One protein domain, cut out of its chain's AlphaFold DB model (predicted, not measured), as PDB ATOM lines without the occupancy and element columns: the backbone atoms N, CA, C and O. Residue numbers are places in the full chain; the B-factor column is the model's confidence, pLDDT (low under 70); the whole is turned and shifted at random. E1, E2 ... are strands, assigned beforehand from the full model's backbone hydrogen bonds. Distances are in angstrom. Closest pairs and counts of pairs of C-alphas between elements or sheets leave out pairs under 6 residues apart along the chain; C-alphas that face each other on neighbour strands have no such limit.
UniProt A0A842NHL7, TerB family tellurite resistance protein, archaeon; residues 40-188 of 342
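AT A GLANCE: This is residues 40 to 188 of the 342 residues of the protein "TerB family tellurite resistance protein" of archaeon (UniProt A0A842NHL7). Two strongly twisted sheets lie face to face as a sandwich, their strands crossed at 31 degrees: a larger sheet of E3, E4, E5, E7 and E8, and a smaller one of E1, E2 and E6. The long loop of residues 156 to 171 passes over part of the larger sheet's other face. The printed part has 149 residues, with no named helix and eight named strands, E1 to E8 along the chain; its class is all strand. The larger sheet is branched at E3, the smaller has the order E1, E2, E6, and both are antiparallel. The whole is compact, with a radius of gyration of the C-alphas of 15.5 A and spans of 46 by 32 by 29 A.

HOW THE PARTS SIT: In the larger sheet, E3, residues 73 to 84, has E7, residues 143 to 155, on one side, with N 78 and O 152 at 2.8 A. On the other side of E3 are E5, residues 109 to 117, with N 77 and O 112 at 2.9 A, and E4, residues 90 to 92, with N 83 and O 91 at 2.8 A. This pairing is staggered: E5 is beside residues 73 to 80 of E3, E4 beside residues 82 to 84. E8, residues 172 to 182, is an edge strand and forms a hairpin with E7, with N 147 and O 178 at 2.7 A; it bends by 58 degrees at residue 179. In the smaller sheet, E1, residues 45 to 50, forms a hairpin with E2, residues 58 to 66, with N 47 and O 62 at 2.9 A. E6, residues 122 to 133, is the other neighbour of E2, with N 61 and O 130 at 2.9 A, and bends by 88 degrees at residue 125. Between the sheets, the closest C-alphas of E5 and E6, those of Thr 112 and Val 129, are 6.2 A apart, and those of E1 and E8, Val 46 and Phe 174, are 7.1 A apart. E2 and E8 are apart.

IN THESE COORDINATES: E1 begins at C-alpha 45, (158.420, 127.218, 121.121). E7, the longest strand, measures 36.1 A from C-alpha 143, (162.163, 100.948, 107.162), to C-alpha 155. E3 measures 33.3 A, E8 29.6 A, E6 25.7 A and E2 25.5 A. E8 ends at C-alpha 182, (162.721, 101.240, 111.614).

THE WHOLE: The C-alphas farthest apart, those of Tyr 40 and Asn 188, are 47.4 A apart. The printed part has no cut. The links E4 to E5 and E7 to E8 are long, 16 residues each. Residues 94 to 95 pair with residues 137 to 138, antiparallel. The mean pLDDT of the printed part is 88.5; residues 40, 86, 166 and 169 are under 70.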
ATOM      1  N   TYR A  40     160.640 138.819 127.785       69.81
ATOM      2  CA  TYR A  40     161.847 138.194 127.237       69.81
ATOM      3  C   TYR A  40     161.673 136.697 126.907       69.81
ATOM      4  O   TYR A  40     162.384 136.178 126.043       69.81
ATOM      5  N   LEU A  41     160.724 136.003 127.548       73.94
ATOM      6  CA  LEU A  41     160.440 134.585 127.296       73.94
ATOM      7  C   LEU A  41     159.865 134.352 125.891       73.94
ATOM      8  O   LEU A  41     160.092 133.302 125.282       73.94
ATOM      9  N   GLY A  42     159.142 135.340 125.354       83.75
ATOM     10  CA  GLY A  42     158.469 135.254 124.060       83.75
ATOM     11  C   GLY A  42     157.390 134.163 123.994       83.75
ATOM     12  O   GLY A  42     157.040 133.522 124.983       83.75
ATOM     13  N   LYS A  43     156.834 133.945 122.795       89.69
ATOM     14  CA  LYS A  43     155.829 132.893 122.550       89.69
ATOM     15  C   LYS A  43     156.422 131.499 122.775       89.69
ATOM     16  O   LYS A  43     157.583 131.283 122.433       89.69
ATOM     17  N   MET A  44     155.599 130.556 123.245       92.62
ATOM     18  CA  MET A  44     155.969 129.144 123.378       92.62
ATOM     19  C   MET A  44     156.557 128.579 122.076       92.62
ATOM     20  O   MET A  44     155.982 128.720 120.992       92.62
ATOM     21  N   LYS A  45     157.699 127.906 122.194       94.44
ATOM     22  CA  LYS A  45     158.420 127.218 121.121       94.44
ATOM     23  C   LYS A  45     158.673 125.776 121.525       94.44
ATOM     24  O   LYS A  45     158.920 125.483 122.690       94.44
ATOM     25  N   VAL A  46     158.700 124.898 120.526       95.12
ATOM     26  CA  VAL A  46     159.028 123.477 120.689       95.12
ATOM     27  C   VAL A  46     160.208 123.107 119.802       95.12
ATOM     28  O   VAL A  46     160.310 123.582 118.663       95.12
ATOM     29  N   ARG A  47     161.070 122.216 120.292       95.31
ATOM     30  CA  ARG A  47     162.096 121.525 119.501       95.31
ATOM     31  C   ARG A  47     162.159 120.044 119.863       95.31
ATOM     32  O   ARG A  47     161.769 119.656 120.959       95.31
ATOM     33  N   ILE A  48     162.688 119.254 118.935       95.50
ATOM     34  CA  ILE A  48     163.071 117.861 119.164       95.50
ATOM     35  C   ILE A  48     164.591 117.827 119.249       95.50
ATOM     36  O   ILE A  48     165.260 118.442 118.420       95.50
ATOM     37  N   THR A  49     165.122 117.156 120.264       94.31
ATOM     38  CA  THR A  49     166.560 116.899 120.395       94.31
ATOM     39  C   THR A  49     166.776 115.400 120.349       94.31
ATOM     40  O   THR A  49     166.197 114.675 121.156       94.31
ATOM     41  N   ASP A  50     167.591 114.951 119.406       89.75
ATOM     42  CA  ASP A  50     167.991 113.556 119.317       89.75
ATOM     43  C   ASP A  50     169.064 113.266 120.375       89.75
ATOM     44  O   ASP A  50     170.121 113.901 120.399       89.75
ATOM     45  N   VAL A  51     168.753 112.353 121.294       86.69
ATOM     46  CA  VAL A  51     169.682 111.842 122.308       86.69
ATOM     47  C   VAL A  51     169.798 110.317 122.208       86.69
ATOM     48  O   VAL A  51     170.089 109.645 123.198       86.69
ATOM     49  N   SER A  52     169.600 109.771 121.003       75.25
ATOM     50  CA  SER A  52     169.686 108.340 120.678       75.25
ATOM     51  C   SER A  52     171.053 107.709 120.957       75.25
ATOM     52  O   SER A  52     171.162 106.493 121.038       75.25
ATOM     53  N   ASN A  53     172.085 108.517 121.198       77.12
ATOM     54  CA  ASN A  53     173.406 108.070 121.647       77.12
ATOM     55  C   ASN A  53     173.366 107.379 123.029       77.12
ATOM     56  O   ASN A  53     174.357 106.783 123.453       77.12
ATOM     57  N   ARG A  54     172.264 107.524 123.776       73.75
ATOM     58  CA  ARG A  54     172.027 106.876 125.073       73.75
ATOM     59  C   ARG A  54     171.473 105.462 124.883       73.75
ATOM     60  O   ARG A  54     170.920 105.135 123.840       73.75
ATOM     61  N   ARG A  55     171.598 104.632 125.920       74.00
ATOM     62  CA  ARG A  55     170.899 103.345 126.026       74.00
ATOM     63  C   ARG A  55     169.940 103.418 127.220       74.00
ATOM     64  O   ARG A  55     170.448 103.591 128.330       74.00
ATOM     65  N   PRO A  56     168.612 103.365 127.020       75.75
ATOM     66  CA  PRO A  56     167.899 103.274 125.735       75.75
ATOM     67  C   PRO A  56     167.964 104.574 124.891       75.75
ATOM     68  O   PRO A  56     168.232 105.647 125.444       75.75
ATOM     69  N   PRO A  57     167.719 104.517 123.562       85.19
ATOM     70  CA  PRO A  57     167.697 105.696 122.696       85.19
ATOM     71  C   PRO A  57     166.378 106.477 122.806       85.19
ATOM     72  O   PRO A  57     165.289 105.904 122.672       85.19
ATOM     73  N   PHE A  58     166.475 107.804 122.968       90.31
ATOM     74  CA  PHE A  58     165.323 108.703 123.110       90.31
ATOM     75  C   PHE A  58     165.362 109.908 122.163       90.31
ATOM     76  O   PHE A  58     166.429 110.427 121.830       90.31
ATOM     77  N   LEU A  59     164.176 110.420 121.826       94.19
ATOM     78  CA  LEU A  59     163.996 111.795 121.368       94.19
ATOM     79  C   LEU A  59     163.407 112.643 122.490       94.19
ATOM     80  O   LEU A  59     162.351 112.326 123.035       94.19
ATOM     81  N   ASN A  60     164.042 113.772 122.780       94.62
ATOM     82  CA  ASN A  60     163.554 114.706 123.781       94.62
ATOM     83  C   ASN A  60     162.685 115.773 123.121       94.62
ATOM     84  O   ASN A  60     163.167 116.571 122.310       94.62
ATOM     85  N   VAL A  61     161.420 115.838 123.524       95.06
ATOM     86  CA  VAL A  61     160.524 116.948 123.200       95.06
ATOM     87  C   VAL A  61     160.749 118.046 124.224       95.06
ATOM     88  O   VAL A  61     160.530 117.842 125.416       95.06
ATOM     89  N   GLN A  62     161.186 119.221 123.779       94.88
ATOM     90  CA  GLN A  62     161.499 120.337 124.668       94.88
ATOM     91  C   GLN A  62     160.673 121.572 124.335       94.88
ATOM     92  O   GLN A  62     160.527 121.927 123.163       94.88
ATOM     93  N   CYS A  63     160.215 122.252 125.381       92.94
ATOM     94  CA  CYS A  63     159.464 123.500 125.307       92.94
ATOM     95  C   CYS A  63     160.273 124.658 125.904       92.94
ATOM     96  O   CYS A  63     161.077 124.452 126.815       92.94
ATOM     97  N   ARG A  64     160.058 125.872 125.387       92.75
ATOM     98  CA  ARG A  64     160.601 127.128 125.925       92.75
ATOM     99  C   ARG A  64     159.644 128.285 125.636       92.75
ATOM    100  O   ARG A  64     159.110 128.348 124.531       92.75
ATOM    101  N   GLY A  65     159.493 129.219 126.568       90.81
ATOM    102  CA  GLY A  65     158.701 130.443 126.403       90.81
ATOM    103  C   GLY A  65     157.433 130.479 127.255       90.81
ATOM    104  O   GLY A  65     157.214 129.609 128.100       90.81
ATOM    105  N   LEU A  66     156.611 131.507 127.032       90.50
ATOM    106  CA  LEU A  66     155.386 131.769 127.794       90.50
ATOM    107  C   LEU A  66     154.288 130.757 127.502       90.50
ATOM    108  O   LEU A  66     153.989 130.472 126.340       90.50
ATOM    109  N   ILE A  67     153.638 130.287 128.563       90.88
ATOM    110  CA  ILE A  67     152.434 129.471 128.474       90.88
ATOM    111  C   ILE A  67     151.250 130.402 128.159       90.88
ATOM    112  O   ILE A  67     150.991 131.334 128.919       90.88
ATOM    113  N   PRO A  68     150.515 130.189 127.051       89.06
ATOM    114  CA  PRO A  68     149.447 131.097 126.637       89.06
ATOM    115  C   PRO A  68     148.130 130.817 127.381       89.06
ATOM    116  O   PRO A  68     147.154 130.377 126.776       89.06
ATOM    117  N   VAL A  69     148.103 131.068 128.691       87.06
ATOM    118  CA  VAL A  69     146.883 131.039 129.516       87.06
ATOM    119  C   VAL A  69     146.492 132.450 129.958       87.06
ATOM    120  O   VAL A  69     147.350 133.309 130.142       87.06
ATOM    121  N   LEU A  70     145.186 132.683 130.113       84.50
ATOM    122  CA  LEU A  70     144.596 133.970 130.531       84.50
ATOM    123  C   LEU A  70     144.024 133.922 131.957       84.50
ATOM    124  O   LEU A  70     143.368 134.847 132.419       84.50
ATOM    125  N   SER A  71     144.167 132.788 132.630       87.19
ATOM    126  CA  SER A  71     143.703 132.568 133.993       87.19
ATOM    127  C   SER A  71     144.365 131.311 134.536       87.19
ATOM    128  O   SER A  71     144.914 130.502 133.778       87.19
ATOM    129  N   ARG A  72     144.292 131.142 135.857       90.50
ATOM    130  CA  ARG A  72     144.814 129.962 136.534       90.50
ATOM    131  C   ARG A  72     144.231 128.688 135.927       90.50
ATOM    132  O   ARG A  72     143.042 128.430 136.092       90.50
ATOM    133  N   THR A  73     145.067 127.903 135.262       91.06
ATOM    134  CA  THR A  73     144.654 126.705 134.520       91.06
ATOM    135  C   THR A  73     145.575 125.550 134.884       91.06
ATOM    136  O   THR A  73     146.787 125.734 134.991       91.06
ATOM    137  N   ASP A  74     145.020 124.361 135.106       92.31
ATOM    138  CA  ASP A  74     145.816 123.142 135.253       92.31
ATOM    139  C   ASP A  74     146.169 122.615 133.863       92.31
ATOM    140  O   ASP A  74     145.274 122.301 133.081       92.31
ATOM    141  N   ILE A  75     147.457 122.565 133.520       92.19
ATOM    142  CA  ILE A  75     147.897 122.220 132.166       92.19
ATOM    143  C   ILE A  75     148.755 120.953 132.112       92.19
ATOM    144  O   ILE A  75     149.481 120.588 133.044       92.19
ATOM    145  N   GLY A  76     148.721 120.310 130.951       92.25
ATOM    146  CA  GLY A  76     149.609 119.217 130.575       92.25
ATOM    147  C   GLY A  76     150.073 119.334 129.127       92.25
ATOM    148  O   GLY A  76     149.524 120.108 128.342       92.25
ATOM    149  N   PHE A  77     151.085 118.547 128.773       93.19
ATOM    150  CA  PHE A  77     151.478 118.305 127.389       93.19
ATOM    151  C   PHE A  77     151.180 116.861 127.023       93.19
ATOM    152  O   PHE A  77     151.562 115.950 127.756       93.19
ATOM    153  N   THR A  78     150.542 116.665 125.876       94.19
ATOM    154  CA  THR A  78     150.418 115.360 125.242       94.19
ATOM    155  C   THR A  78     151.275 115.276 123.992       94.19
ATOM    156  O   THR A  78     151.503 116.278 123.303       94.19
ATOM    157  N   VAL A  79     151.775 114.076 123.710       95.31
ATOM    158  CA  VAL A  79     152.570 113.791 122.516       95.31
ATOM    159  C   VAL A  79     152.002 112.574 121.809       95.31
ATOM    160  O   VAL A  79     151.915 111.505 122.402       95.31
ATOM    161  N   SER A  80     151.670 112.734 120.530       95.75
ATOM    162  CA  SER A  80     151.235 111.654 119.637       95.75
ATOM    163  C   SER A  80     152.134 111.595 118.408       95.75
ATOM    164  O   SER A  80     152.635 112.625 117.944       95.75
ATOM    165  N   ILE A  81     152.332 110.400 117.852       95.81
ATOM    166  CA  ILE A  81     153.241 110.184 116.720       95.81
ATOM    167  C   ILE A  81     152.501 109.493 115.579       95.81
ATOM    168  O   ILE A  81     151.785 108.513 115.765       95.81
ATOM    169  N   PHE A  82     152.721 110.008 114.375       95.06
ATOM    170  CA  PHE A  82     152.190 109.459 113.135       95.06
ATOM    171  C   PHE A  82     153.323 109.288 112.137       95.06
ATOM    172  O   PHE A  82     154.269 110.073 112.127       95.06
ATOM    173  N   THR A  83     153.212 108.315 111.249       93.56
ATOM    174  CA  THR A  83     153.967 108.318 109.996       93.56
ATOM    175  C   THR A  83     153.200 109.134 108.965       93.56
ATOM    176  O   THR A  83     151.973 109.231 109.021       93.56
ATOM    177  N   LYS A  84     153.910 109.757 108.025       85.56
ATOM    178  CA  LYS A  84     153.305 110.403 106.859       85.56
ATOM    179  C   LYS A  84     153.783 109.688 105.607       85.56
ATOM    180  O   LYS A  84     154.974 109.723 105.305       85.56
ATOM    181  N   ASN A  85     152.859 109.084 104.867       76.31
ATOM    182  CA  ASN A  85     153.193 108.482 103.584       76.31
ATOM    183  C   ASN A  85     153.307 109.542 102.472       76.31
ATOM    184  O   ASN A  85     152.953 110.714 102.651       76.31
ATOM    185  N   ASN A  86     153.793 109.122 101.301       69.50
ATOM    186  CA  ASN A  86     154.026 110.005 100.151       69.50
ATOM    187  C   ASN A  86     152.751 110.707  99.647       69.50
ATOM    188  O   ASN A  86     152.834 111.799  99.091       69.50
ATOM    189  N   ASN A  87     151.572 110.137  99.913       70.38
ATOM    190  CA  ASN A  87     150.274 110.701  99.533       70.38
ATOM    191  C   ASN A  87     149.720 111.670 100.592       70.38
ATOM    192  O   ASN A  87     148.593 112.146 100.486       70.38
ATOM    193  N   GLY A  88     150.490 111.945 101.648       71.12
ATOM    194  CA  GLY A  88     150.100 112.826 102.742       71.12
ATOM    195  C   GLY A  88     149.125 112.213 103.744       71.12
ATOM    196  O   GLY A  88     148.791 112.888 104.720       71.12
ATOM    197  N   LYS A  89     148.712 110.953 103.551       81.44
ATOM    198  CA  LYS A  89     147.930 110.207 104.536       81.44
ATOM    199  C   LYS A  89     148.831 109.866 105.723       81.44
ATOM    200  O   LYS A  89     150.007 109.527 105.560       81.44
ATOM    201  N   THR A  90     148.272 110.019 106.915       87.56
ATOM    202  CA  THR A  90     148.951 109.718 108.169       87.56
ATOM    203  C   THR A  90     148.480 108.385 108.710       87.56
ATOM    204  O   THR A  90     147.272 108.186 108.834       87.56
ATOM    205  N   ASP A  91     149.421 107.523 109.070       91.56
ATOM    206  CA  ASP A  91     149.140 106.275 109.771       91.56
ATOM    207  C   ASP A  91     149.714 106.365 111.188       91.56
ATOM    208  O   ASP A  91     150.785 106.943 111.409       91.56
ATOM    209  N   THR A  92     148.976 105.847 112.162       92.38
ATOM    210  CA  THR A  92     149.348 105.930 113.577       92.38
ATOM    211  C   THR A  92     150.616 105.130 113.858       92.38
ATOM    212  O   THR A  92     150.829 104.065 113.287       92.38
ATOM    213  N   VAL A  93     151.474 105.641 114.739       94.75
ATOM    214  CA  VAL A  93     152.593 104.867 115.286       94.75
ATOM    215  C   VAL A  93     152.151 104.265 116.609       94.75
ATOM    216  O   VAL A  93     151.580 104.966 117.443       94.75
ATOM    217  N   LEU A  94     152.391 102.970 116.789       93.19
ATOM    218  CA  LEU A  94     152.050 102.240 118.005       93.19
ATOM    219  C   LEU A  94     153.236 102.216 118.975       93.19
ATOM    220  O   LEU A  94     154.383 102.380 118.561       93.19
ATOM    221  N   SER A  95     152.957 101.982 120.255       92.12
ATOM    222  CA  SER A  95     153.960 101.686 121.280       92.12
ATOM    223  C   SER A  95     153.900 100.210 121.676       92.12
ATOM    224  O   SER A  95     152.822  99.614 121.766       92.12
ATOM    225  N   MET A  96     155.058  99.610 121.941       86.69
ATOM    226  CA  MET A  96     155.153  98.268 122.526       86.69
ATOM    227  C   MET A  96     154.926  98.276 124.040       86.69
ATOM    228  O   MET A  96     154.438  97.286 124.563       86.69
ATOM    229  N   ILE A  97     155.207  99.393 124.719       85.12
ATOM    230  CA  ILE A  97     155.083  99.536 126.179       85.12
ATOM    231  C   ILE A  97     153.829 100.342 126.514       85.12
ATOM    232  O   ILE A  97     153.650 101.443 125.979       85.12
ATOM    233  N   ASP A  98     152.990  99.812 127.405       84.81
ATOM    234  CA  ASP A  98     151.683 100.379 127.773       84.81
ATOM    235  C   ASP A  98     151.772 101.783 128.378       84.81
ATOM    236  O   ASP A  98     150.961 102.655 128.071       84.81
ATOM    237  N   THR A  99     152.838 102.075 129.130       86.81
ATOM    238  CA  THR A  99     153.074 103.401 129.731       86.81
ATOM    239  C   THR A  99     153.073 104.546 128.697       86.81
ATOM    240  O   THR A  99     152.820 105.704 129.057       86.81
ATOM    241  N   PHE A 100     153.344 104.228 127.427       91.62
ATOM    242  CA  PHE A 100     153.357 105.143 126.283       91.62
ATOM    243  C   PHE A 100     152.214 104.881 125.284       91.62
ATOM    244  O   PHE A 100     152.340 105.230 124.110       91.62
ATOM    245  N   GLN A 101     151.118 104.251 125.707       92.31
ATOM    246  CA  GLN A 101     149.932 103.997 124.883       92.31
ATOM    247  C   GLN A 101     148.753 104.908 125.264       92.31
ATOM    248  O   GLN A 101     148.681 105.479 126.356       92.31
ATOM    249  N   GLU A 102     147.792 105.048 124.349       91.94
ATOM    250  CA  GLU A 102     146.461 105.550 124.689       91.94
ATOM    251  C   GLU A 102     145.733 104.554 125.611       91.94
ATOM    252  O   GLU A 102     145.982 103.351 125.597       91.94
ATOM    253  N   SER A 103     144.760 105.027 126.391       85.88
ATOM    254  CA  SER A 103     144.016 104.146 127.306       85.88
ATOM    255  C   SER A 103     143.227 103.055 126.578       85.88
ATOM    256  O   SER A 103     143.067 101.951 127.091       85.88
ATOM    257  N   GLU A 104     142.710 103.369 125.387       87.00
ATOM    258  CA  GLU A 104     141.846 102.471 124.612       87.00
ATOM    259  C   GLU A 104     142.562 101.802 123.432       87.00
ATOM    260  O   GLU A 104     141.994 100.893 122.832       87.00
ATOM    261  N   SER A 105     143.782 102.224 123.086       90.62
ATOM    262  CA  SER A 105     144.487 101.754 121.892       90.62
ATOM    263  C   SER A 105     145.999 101.725 122.090       90.62
ATOM    264  O   SER A 105     146.541 102.416 122.942       90.62
ATOM    265  N   ARG A 106     146.706 100.985 121.232       91.50
ATOM    266  CA  ARG A 106     148.177 100.926 121.260       91.50
ATOM    267  C   ARG A 106     148.876 102.136 120.649       91.50
ATOM    268  O   ARG A 106     150.101 102.133 120.544       91.50
ATOM    269  N   ALA A 107     148.130 103.132 120.178       94.25
ATOM    270  CA  ALA A 107     148.715 104.333 119.604       94.25
ATOM    271  C   ALA A 107     149.672 104.985 120.604       94.25
ATOM    272  O   ALA A 107     149.337 105.107 121.781       94.25
ATOM    273  N   PHE A 108     150.845 105.412 120.135       95.06
ATOM    274  CA  PHE A 108     151.792 106.108 120.991       95.06
ATOM    275  C   PHE A 108     151.150 107.386 121.523       95.06
ATOM    276  O   PHE A 108     150.756 108.274 120.752       95.06
ATOM    277  N   HIS A 109     151.099 107.488 122.842       94.25
ATOM    278  CA  HIS A 109     150.613 108.656 123.538       94.25
ATOM    279  C   HIS A 109     151.348 108.819 124.866       94.25
ATOM    280  O   HIS A 109     151.315 107.943 125.729       94.25
ATOM    281  N   ASP A 110     151.978 109.974 125.048       93.81
ATOM    282  CA  ASP A 110     152.522 110.385 126.339       93.81
ATOM    283  C   ASP A 110     151.740 111.576 126.890       93.81
ATOM    284  O   ASP A 110     151.330 112.457 126.134       93.81
ATOM    285  N   LEU A 111     151.563 111.610 128.211       91.94
ATOM    286  CA  LEU A 111     150.981 112.728 128.946       91.94
ATOM    287  C   LEU A 111     151.943 113.129 130.057       91.94
ATOM    288  O   LEU A 111     152.107 112.406 131.040       91.94
ATOM    289  N   THR A 112     152.480 114.337 129.942       91.88
ATOM    290  CA  THR A 112     153.253 114.980 130.998       91.88
ATOM    291  C   THR A 112     152.415 116.083 131.628       91.88
ATOM    292  O   THR A 112     152.125 117.109 131.007       91.88
ATOM    293  N   ARG A 113     152.016 115.880 132.887       90.69
ATOM    294  CA  ARG A 113     151.341 116.913 133.681       90.69
ATOM    295  C   ARG A 113     152.354 117.972 134.103       90.69
ATOM    296  O   ARG A 113     153.446 117.635 134.555       90.69
ATOM    297  N   ILE A 114     151.984 119.239 133.942       89.12
ATOM    298  CA  ILE A 114     152.784 120.382 134.396       89.12
ATOM    299  C   ILE A 114     152.211 120.937 135.702       89.12
ATOM    300  O   ILE A 114     152.973 121.322 136.586       89.12
ATOM    301  N   GLY A 115     150.882 120.933 135.836       89.00
ATOM    302  CA  GLY A 115     150.167 121.428 137.006       89.00
ATOM    303  C   GLY A 115     149.528 122.796 136.770       89.00
ATOM    304  O   GLY A 115     149.435 123.287 135.642       89.00
ATOM    305  N   LYS A 116     149.094 123.427 137.866       90.12
ATOM    306  CA  LYS A 116     148.442 124.740 137.840       90.12
ATOM    307  C   LYS A 116     149.437 125.842 137.506       90.12
ATOM    308  O   LYS A 116     150.426 126.012 138.215       90.12
ATOM    309  N   VAL A 117     149.115 126.621 136.484       89.25
ATOM    310  CA  VAL A 117     149.896 127.776 136.040       89.25
ATOM    311  C   VAL A 117     149.006 129.008 135.939       89.25
ATOM    312  O   VAL A 117     147.812 128.886 135.664       89.25
ATOM    313  N   ASP A 118     149.583 130.179 136.185       87.50
ATOM    314  CA  ASP A 118     148.917 131.474 136.081       87.50
ATOM    315  C   ASP A 118     149.365 132.216 134.811       87.50
ATOM    316  O   ASP A 118     150.234 131.759 134.058       87.50
ATOM    317  N   GLU A 119     148.748 133.372 134.557       81.69
ATOM    318  CA  GLU A 119     149.239 134.324 133.560       81.69
ATOM    319  C   GLU A 119     150.730 134.604 133.809       81.69
ATOM    320  O   GLU A 119     151.150 134.720 134.957       81.69
ATOM    321  N   HIS A 120     151.517 134.731 132.738       83.06
ATOM    322  CA  HIS A 120     152.962 135.025 132.777       83.06
ATOM    323  C   HIS A 120     153.891 133.868 133.166       83.06
ATOM    324  O   HIS A 120     155.101 133.998 132.996       83.06
ATOM    325  N   HIS A 121     153.362 132.705 133.552       87.50
ATOM    326  CA  HIS A 121     154.192 131.516 133.740       87.50
ATOM    327  C   HIS A 121     154.764 131.000 132.408       87.50
ATOM    328  O   HIS A 121     154.148 131.084 131.338       87.50
ATOM    329  N   GLY A 122     155.954 130.406 132.466       88.44
ATOM    330  CA  GLY A 122     156.624 129.865 131.288       88.44
ATOM    331  C   GLY A 122     157.854 129.029 131.613       88.44
ATOM    332  O   GLY A 122     158.136 128.714 132.768       88.44
ATOM    333  N   PHE A 123     158.587 128.670 130.561       88.81
ATOM    334  CA  PHE A 123     159.872 127.980 130.660       88.81
ATOM    335  C   PHE A 123     160.994 128.907 130.184       88.81
ATOM    336  O   PHE A 123     161.074 129.212 128.988       88.81
ATOM    337  N   GLU A 124     161.862 129.332 131.106       86.81
ATOM    338  CA  GLU A 124     163.057 130.134 130.801       86.81
ATOM    339  C   GLU A 124     164.041 129.377 129.916       86.81
ATOM    340  O   GLU A 124     164.468 129.891 128.876       86.81
ATOM    341  N   ASP A 125     164.319 128.130 130.288       89.31
ATOM    342  CA  ASP A 125     165.208 127.224 129.578       89.31
ATOM    343  C   ASP A 125     164.452 126.173 128.770       89.31
ATOM    344  O   ASP A 125     163.274 125.880 128.992       89.31
ATOM    345  N   TRP A 126     165.168 125.561 127.826       92.25
ATOM    346  CA  TRP A 126     164.661 124.410 127.091       92.25
ATOM    347  C   TRP A 126     164.402 123.245 128.033       92.25
ATOM    348  O   TRP A 126     165.310 122.574 128.513       92.25
ATOM    349  N   THR A 127     163.122 122.996 128.244       91.56
ATOM    350  CA  THR A 127     162.638 122.137 129.305       91.56
ATOM    351  C   THR A 127     161.978 120.913 128.680       91.56
ATOM    352  O   THR A 127     161.005 121.041 127.937       91.56
ATOM    353  N   THR A 128     162.512 119.713 128.937       92.12
ATOM    354  CA  THR A 128     162.005 118.469 128.322       92.12
ATOM    355  C   THR A 128     160.642 118.100 128.883       92.12
ATOM    356  O   THR A 128     160.525 117.900 130.085       92.12
ATOM    357  N   VAL A 129     159.616 118.033 128.042       91.44
ATOM    358  CA  VAL A 129     158.230 117.710 128.417       91.44
ATOM    359  C   VAL A 129     157.789 116.325 127.953       91.44
ATOM    360  O   VAL A 129     156.675 115.946 128.254       91.44
ATOM    361  N   CYS A 130     158.614 115.596 127.204       92.62
ATOM    362  CA  CYS A 130     158.387 114.190 126.872       92.62
ATOM    363  C   CYS A 130     159.715 113.563 126.426       92.62
ATOM    364  O   CYS A 130     160.489 114.206 125.705       92.62
ATOM    365  N   ASN A 131     159.959 112.322 126.847       92.94
ATOM    366  CA  ASN A 131     161.009 111.463 126.312       92.94
ATOM    367  C   ASN A 131     160.329 110.406 125.439       92.94
ATOM    368  O   ASN A 131     159.521 109.631 125.939       92.94
ATOM    369  N   ILE A 132     160.636 110.382 124.145       94.31
ATOM    370  CA  ILE A 132     160.083 109.403 123.208       94.31
ATOM    371  C   ILE A 132     161.097 108.260 123.065       94.31
ATOM    372  O   ILE A 132     162.128 108.471 122.416       94.31
ATOM    373  N   PRO A 133     160.849 107.071 123.636       91.50
ATOM    374  CA  PRO A 133     161.687 105.892 123.414       91.50
ATOM    375  C   PRO A 133     161.496 105.377 121.982       91.50
ATOM    376  O   PRO A 133     160.514 104.718 121.661       91.50
ATOM    377  N   ILE A 134     162.418 105.701 121.077       89.88
ATOM    378  CA  ILE A 134     162.171 105.521 119.635       89.88
ATOM    379  C   ILE A 134     162.155 104.055 119.176       89.88
ATOM    380  O   ILE A 134     161.523 103.721 118.179       89.88
ATOM    381  N   HIS A 135     162.835 103.179 119.907       84.38
ATOM    382  CA  HIS A 135     163.010 101.767 119.573       84.38
ATOM    383  C   HIS A 135     161.795 100.898 119.938       84.38
ATOM    384  O   HIS A 135     161.622  99.838 119.349       84.38
ATOM    385  N   ILE A 136     160.925 101.363 120.845       86.75
ATOM    386  CA  ILE A 136     159.660 100.679 121.177       86.75
ATOM    387  C   ILE A 136     158.500 101.109 120.273       86.75
ATOM    388  O   ILE A 136     157.356 100.704 120.486       86.75
ATOM    389  N   LEU A 137     158.760 101.998 119.316       92.06
ATOM    390  CA  LEU A 137     157.750 102.481 118.390       92.06
ATOM    391  C   LEU A 137     157.594 101.495 117.237       92.06
ATOM    392  O   LEU A 137     158.588 101.086 116.643       92.06
ATOM    393  N   GLN A 138     156.353 101.195 116.865       91.88
ATOM    394  CA  GLN A 138     156.034 100.375 115.701       91.88
ATOM    395  C   GLN A 138     155.217 101.174 114.672       91.88
ATOM    396  O   GLN A 138     154.084 101.571 114.958       91.88
ATOM    397  N   PRO A 139     155.755 101.429 113.467       93.19
ATOM    398  CA  PRO A 139     155.016 102.097 112.401       93.19
ATOM    399  C   PRO A 139     154.045 101.137 111.695       93.19
ATOM    400  O   PRO A 139     154.075  99.926 111.898       93.19
ATOM    401  N   ALA A 140     153.208 101.670 110.802       90.38
ATOM    402  CA  ALA A 140     152.373 100.856 109.916       90.38
ATOM    403  C   ALA A 140     153.206 100.010 108.941       90.38
ATOM    404  O   ALA A 140     152.862  98.865 108.662       90.38
ATOM    405  N   ILE A 141     154.303 100.586 108.445       90.19
ATOM    406  CA  ILE A 141     155.268  99.992 107.516       90.19
ATOM    407  C   ILE A 141     156.664 100.321 108.060       90.19
ATOM    408  O   ILE A 141     156.902 101.458 108.474       90.19
ATOM    409  N   GLY A 142     157.559  99.340 108.091       90.88
ATOM    410  CA  GLY A 142     158.936  99.438 108.559       90.88
ATOM    411  C   GLY A 142     159.839 100.250 107.626       90.88
ATOM    412  O   GLY A 142     159.388 100.932 106.700       90.88
ATOM    413  N   GLY A 143     161.141 100.203 107.895       91.69
ATOM    414  CA  GLY A 143     162.163 100.948 107.162       91.69
ATOM    415  C   GLY A 143     162.137 102.456 107.427       91.69
ATOM    416  O   GLY A 143     161.660 102.938 108.458       91.69
ATOM    417  N   ARG A 144     162.665 103.230 106.473       93.75
ATOM    418  CA  ARG A 144     162.804 104.689 106.583       93.75
ATOM    419  C   ARG A 144     161.439 105.379 106.564       93.75
ATOM    420  O   ARG A 144     160.827 105.533 105.509       93.75
ATOM    421  N   GLN A 145     161.017 105.901 107.710       93.69
ATOM    422  CA  GLN A 145     159.753 106.614 107.873       93.69
ATOM    423  C   GLN A 145     159.964 108.089 108.221       93.69
ATOM    424  O   GLN A 145     160.899 108.481 108.930       93.69
ATOM    425  N   LYS A 146     159.042 108.932 107.743       93.56
ATOM    426  CA  LYS A 146     158.915 110.320 108.190       93.56
ATOM    427  C   LYS A 146     157.852 110.397 109.282       93.56
ATOM    428  O   LYS A 146     156.658 110.274 109.008       93.56
ATOM    429  N   LEU A 147     158.305 110.617 110.507       94.44
ATOM    430  CA  LEU A 147     157.475 110.816 111.680       94.44
ATOM    431  C   LEU A 147     156.978 112.259 111.743       94.44
ATOM    432  O   LEU A 147     157.745 113.203 111.556       94.44
ATOM    433  N   LYS A 148     155.698 112.411 112.058       94.56
ATOM    434  CA  LYS A 148     155.046 113.650 112.454       94.56
ATOM    435  C   LYS A 148     154.706 113.537 113.938       94.56
ATOM    436  O   LYS A 148     153.772 112.836 114.319       94.56
ATOM    437  N   ILE A 149     155.481 114.232 114.758       95.44
ATOM    438  CA  ILE A 149     155.307 114.333 116.203       95.44
ATOM    439  C   ILE A 149     154.384 115.521 116.465       95.44
ATOM    440  O   ILE A 149     154.709 116.662 116.115       95.44
ATOM    441  N   ILE A 150     153.221 115.253 117.047       94.94
ATOM    442  CA  ILE A 150     152.233 116.261 117.422       94.94
ATOM    443  C   ILE A 150     152.350 116.483 118.924       94.94
ATOM    444  O   ILE A 150     152.171 115.551 119.698       94.94
ATOM    445  N   ILE A 151     152.658 117.718 119.315       94.88
ATOM    446  CA  ILE A 151     152.769 118.138 120.710       94.88
ATOM    447  C   ILE A 151     151.595 119.057 120.996       94.88
ATOM    448  O   ILE A 151     151.480 120.114 120.369       94.88
ATOM    449  N   MET A 152     150.737 118.678 121.933       93.81
ATOM    450  CA  MET A 152     149.549 119.443 122.274       93.81
ATOM    451  C   MET A 152     149.576 119.847 123.742       93.81
ATOM    452  O   MET A 152     149.728 119.017 124.628       93.81
ATOM    453  N   MET A 153     149.415 121.139 124.004       92.88
ATOM    454  CA  MET A 153     149.131 121.635 125.342       92.88
ATOM    455  C   MET A 153     147.634 121.490 125.608       92.88
ATOM    456  O   MET A 153     146.820 121.893 124.774       92.88
ATOM    457  N   VAL A 154     147.274 120.935 126.758       92.44
ATOM    458  CA  VAL A 154     145.888 120.655 127.146       92.44
ATOM    459  C   VAL A 154     145.565 121.277 128.493       92.44
ATOM    460  O   VAL A 154     146.429 121.377 129.360       92.44
ATOM    461  N   ASP A 155     144.305 121.669 128.646       92.12
ATOM    462  CA  ASP A 155     143.690 121.963 129.936       92.12
ATOM    463  C   ASP A 155     143.257 120.629 130.563       92.12
ATOM    464  O   ASP A 155     142.512 119.860 129.951       92.12
ATOM    465  N   MET A 156     143.754 120.338 131.762       91.00
ATOM    466  CA  MET A 156     143.487 119.092 132.473       91.00
ATOM    467  C   MET A 156     142.033 118.994 132.956       91.00
ATOM    468  O   MET A 156     141.532 117.883 133.118       91.00
ATOM    469  N   GLU A 157     141.332 120.118 133.133       90.06
ATOM    470  CA  GLU A 157     139.901 120.141 133.477       90.06
ATOM    471  C   GLU A 157     139.012 119.878 132.250       90.06
ATOM    472  O   GLU A 157     137.885 119.396 132.376       90.06
ATOM    473  N   LYS A 158     139.530 120.148 131.047       88.38
ATOM    474  CA  LYS A 158     138.867 119.904 129.754       88.38
ATOM    475  C   LYS A 158     139.659 118.907 128.912       88.38
ATOM    476  O   LYS A 158     139.797 119.076 127.697       88.38
ATOM    477  N   PHE A 159     140.190 117.878 129.570       86.75
ATOM    478  CA  PHE A 159     141.108 116.931 128.953       86.75
ATOM    479  C   PHE A 159     140.443 116.197 127.776       86.75
ATOM    480  O   PHE A 159     139.364 115.613 127.939       86.75
ATOM    481  N   PRO A 160     141.044 116.221 126.575       84.25
ATOM    482  CA  PRO A 160     140.424 115.609 125.414       84.25
ATOM    483  C   PRO A 160     140.540 114.087 125.433       84.25
ATOM    484  O   PRO A 160     141.448 113.512 126.025       84.25
ATOM    485  N   LYS A 161     139.610 113.423 124.741       85.50
ATOM    486  CA  LYS A 161     139.723 111.988 124.465       85.50
ATOM    487  C   LYS A 161     140.683 111.763 123.298       85.50
ATOM    488  O   LYS A 161     140.584 112.454 122.281       85.50
ATOM    489  N   PHE A 162     141.559 110.777 123.445       84.81
ATOM    490  CA  PHE A 162     142.521 110.353 122.434       84.81
ATOM    491  C   PHE A 162     142.126 108.968 121.938       84.81
ATOM    492  O   PHE A 162     141.872 108.076 122.746       84.81
ATOM    493  N   LEU A 163     142.009 108.831 120.619       85.88
ATOM    494  CA  LEU A 163     141.829 107.541 119.971       85.88
ATOM    495  C   LEU A 163     142.441 107.588 118.571       85.88
ATOM    496  O   LEU A 163     141.899 108.256 117.685       85.88
ATOM    497  N   PHE A 164     143.569 106.900 118.387       82.62
ATOM    498  CA  PHE A 164     144.384 106.889 117.168       82.62
ATOM    499  C   PHE A 164     144.668 108.288 116.608       82.62
ATOM    500  O   PHE A 164     144.711 108.495 115.393       82.62
ATOM    501  N   GLY A 165     144.805 109.282 117.478       75.38
ATOM    502  CA  GLY A 165     144.698 110.670 117.055       75.38
ATOM    503  C   GLY A 165     145.115 111.630 118.155       75.38
ATOM    504  O   GLY A 165     144.919 111.324 119.326       75.38
ATOM    505  N   PRO A 166     145.608 112.831 117.811       69.62
ATOM    506  CA  PRO A 166     146.140 113.782 118.783       69.62
ATOM    507  C   PRO A 166     145.050 114.463 119.633       69.62
ATOM    508  O   PRO A 166     145.274 115.557 120.128       69.62
ATOM    509  N   GLY A 167     143.860 113.870 119.777       72.69
ATOM    510  CA  GLY A 167     142.704 114.496 120.414       72.69
ATOM    511  C   GLY A 167     142.172 115.710 119.636       72.69
ATOM    512  O   GLY A 167     142.670 116.087 118.573       72.69
ATOM    513  N   LYS A 168     141.104 116.324 120.150       74.44
ATOM    514  CA  LYS A 168     140.561 117.608 119.667       74.44
ATOM    515  C   LYS A 168     140.653 118.635 120.796       74.44
ATOM    516  O   LYS A 168     140.752 118.243 121.946       74.44
ATOM    517  N   ASN A 169     140.555 119.929 120.496       69.38
ATOM    518  CA  ASN A 169     140.448 120.997 121.507       69.38
ATOM    519  C   ASN A 169     141.692 121.212 122.395       69.38
ATOM    520  O   ASN A 169     141.562 121.607 123.552       69.38
ATOM    521  N   GLY A 170     142.899 120.997 121.867       75.12
ATOM    522  CA  GLY A 170     144.118 121.463 122.531       75.12
ATOM    523  C   GLY A 170     144.162 122.982 122.670       75.12
ATOM    524  O   GLY A 170     143.699 123.703 121.785       75.12
ATOM    525  N   VAL A 171     144.777 123.469 123.746       79.00
ATOM    526  CA  VAL A 171     145.035 124.901 123.964       79.00
ATOM    527  C   VAL A 171     146.057 125.421 122.951       79.00
ATOM    528  O   VAL A 171     145.924 126.524 122.428       79.00
ATOM    529  N   LEU A 172     147.077 124.616 122.645       85.50
ATOM    530  CA  LEU A 172     148.093 124.933 121.645       85.50
ATOM    531  C   LEU A 172     148.628 123.653 121.009       85.50
ATOM    532  O   LEU A 172     148.869 122.679 121.714       85.50
ATOM    533  N   VAL A 173     148.854 123.660 119.693       91.06
ATOM    534  CA  VAL A 173     149.338 122.488 118.950       91.06
ATOM    535  C   VAL A 173     150.593 122.838 118.160       91.06
ATOM    536  O   VAL A 173     150.615 123.800 117.392       91.06
ATOM    537  N   PHE A 174     151.623 122.012 118.302       93.56
ATOM    538  CA  PHE A 174     152.852 122.064 117.521       93.56
ATOM    539  C   PHE A 174     153.033 120.776 116.726       93.56
ATOM    540  O   PHE A 174     152.663 119.694 117.172       93.56
ATOM    541  N   ASN A 175     153.660 120.895 115.558       93.69
ATOM    542  CA  ASN A 175     154.025 119.760 114.720       93.69
ATOM    543  C   ASN A 175     155.535 119.777 114.494       93.69
ATOM    544  O   ASN A 175     156.106 120.833 114.196       93.69
ATOM    545  N   LYS A 176     156.175 118.618 114.630       94.94
ATOM    546  CA  LYS A 176     157.591 118.426 114.330       94.94
ATOM    547  C   LYS A 176     157.779 117.196 113.469       94.94
ATOM    548  O   LYS A 176     157.225 116.143 113.760       94.94
ATOM    549  N   ASP A 177     158.579 117.355 112.429       93.62
ATOM    550  CA  ASP A 177     158.962 116.256 111.562       93.62
ATOM    551  C   ASP A 177     160.280 115.655 112.060       93.62
ATOM    552  O   ASP A 177     161.197 116.389 112.437       93.62
ATOM    553  N   TYR A 178     160.380 114.330 112.037       93.38
ATOM    554  CA  TYR A 178     161.601 113.590 112.341       93.38
ATOM    555  C   TYR A 178     161.710 112.387 111.403       93.38
ATOM    556  O   TYR A 178     160.702 111.774 111.070       93.38
ATOM    557  N   SER A 179     162.910 112.041 110.945       92.75
ATOM    558  CA  SER A 179     163.110 110.856 110.105       92.75
ATOM    559  C   SER A 179     163.823 109.780 110.894       92.75
ATOM    560  O   SER A 179     164.876 110.037 111.467       92.75
ATOM    561  N   TYR A 180     163.270 108.575 110.865       92.44
ATOM    562  CA  TYR A 180     163.842 107.420 111.538       92.44
ATOM    563  C   TYR A 180     163.803 106.205 110.622       92.44
ATOM    564  O   TYR A 180     162.942 106.119 109.748       92.44
ATOM    565  N   ASP A 181     164.757 105.302 110.800       92.19
ATOM    566  CA  ASP A 181     164.802 104.040 110.076       92.19
ATOM    567  C   ASP A 181     164.423 102.907 111.026       92.19
ATOM    568  O   ASP A 181     165.143 102.615 111.979       92.19
ATOM    569  N   PHE A 182     163.244 102.330 110.808       90.31
ATOM    570  CA  PHE A 182     162.721 101.240 111.614       90.31
ATOM    571  C   PHE A 182     163.266  99.915 111.089       90.31
ATOM    572  O   PHE A 182     162.875  99.459 110.019       90.31
ATOM    573  N   SER A 183     164.136  99.270 111.867       87.12
ATOM    574  CA  SER A 183     164.651  97.928 111.555       87.12
ATOM    575  C   SER A 183     163.602  96.823 111.711       87.12
ATOM    576  O   SER A 183     163.807  95.708 111.241       87.12
ATOM    577  N   ILE A 184     162.493  97.126 112.386       85.00
ATOM    578  CA  ILE A 184     161.369  96.219 112.615       85.00
ATOM    579  C   ILE A 184     160.334  96.320 111.491       85.00
ATOM    580  O   ILE A 184     160.200  97.359 110.836       85.00
ATOM    581  N   LYS A 185     159.537  95.264 111.328       87.00
ATOM    582  CA  LYS A 185     158.355  95.288 110.461       87.00
ATOM    583  C   LYS A 185     157.236  96.122 111.079       87.00
ATOM    584  O   LYS A 185     156.999  96.103 112.293       87.00
ATOM    585  N   GLY A 186     156.514  96.827 110.223       88.19
ATOM    586  CA  GLY A 186     155.306  97.540 110.593       88.19
ATOM    587  C   GLY A 186     154.105  96.614 110.764       88.19
ATOM    588  O   GLY A 186     154.054  95.511 110.220       88.19
ATOM    589  N   TYR A 187     153.102  97.068 111.513       85.56
ATOM    590  CA  TYR A 187     151.937  96.241 111.858       85.56
ATOM    591  C   TYR A 187     151.020  95.919 110.659       85.56
ATOM    592  O   TYR A 187     150.200  95.007 110.737       85.56
ATOM    593  N   ASN A 188     151.141  96.632 109.531       84.06
ATOM    594  CA  ASN A 188     150.429  96.281 108.295       84.06
ATOM    595  C   ASN A 188     151.212  95.307 107.407       84.06
ATOM    596  O   ASN A 188     150.618  94.703 106.519       84.06
TER     597      ASN A 188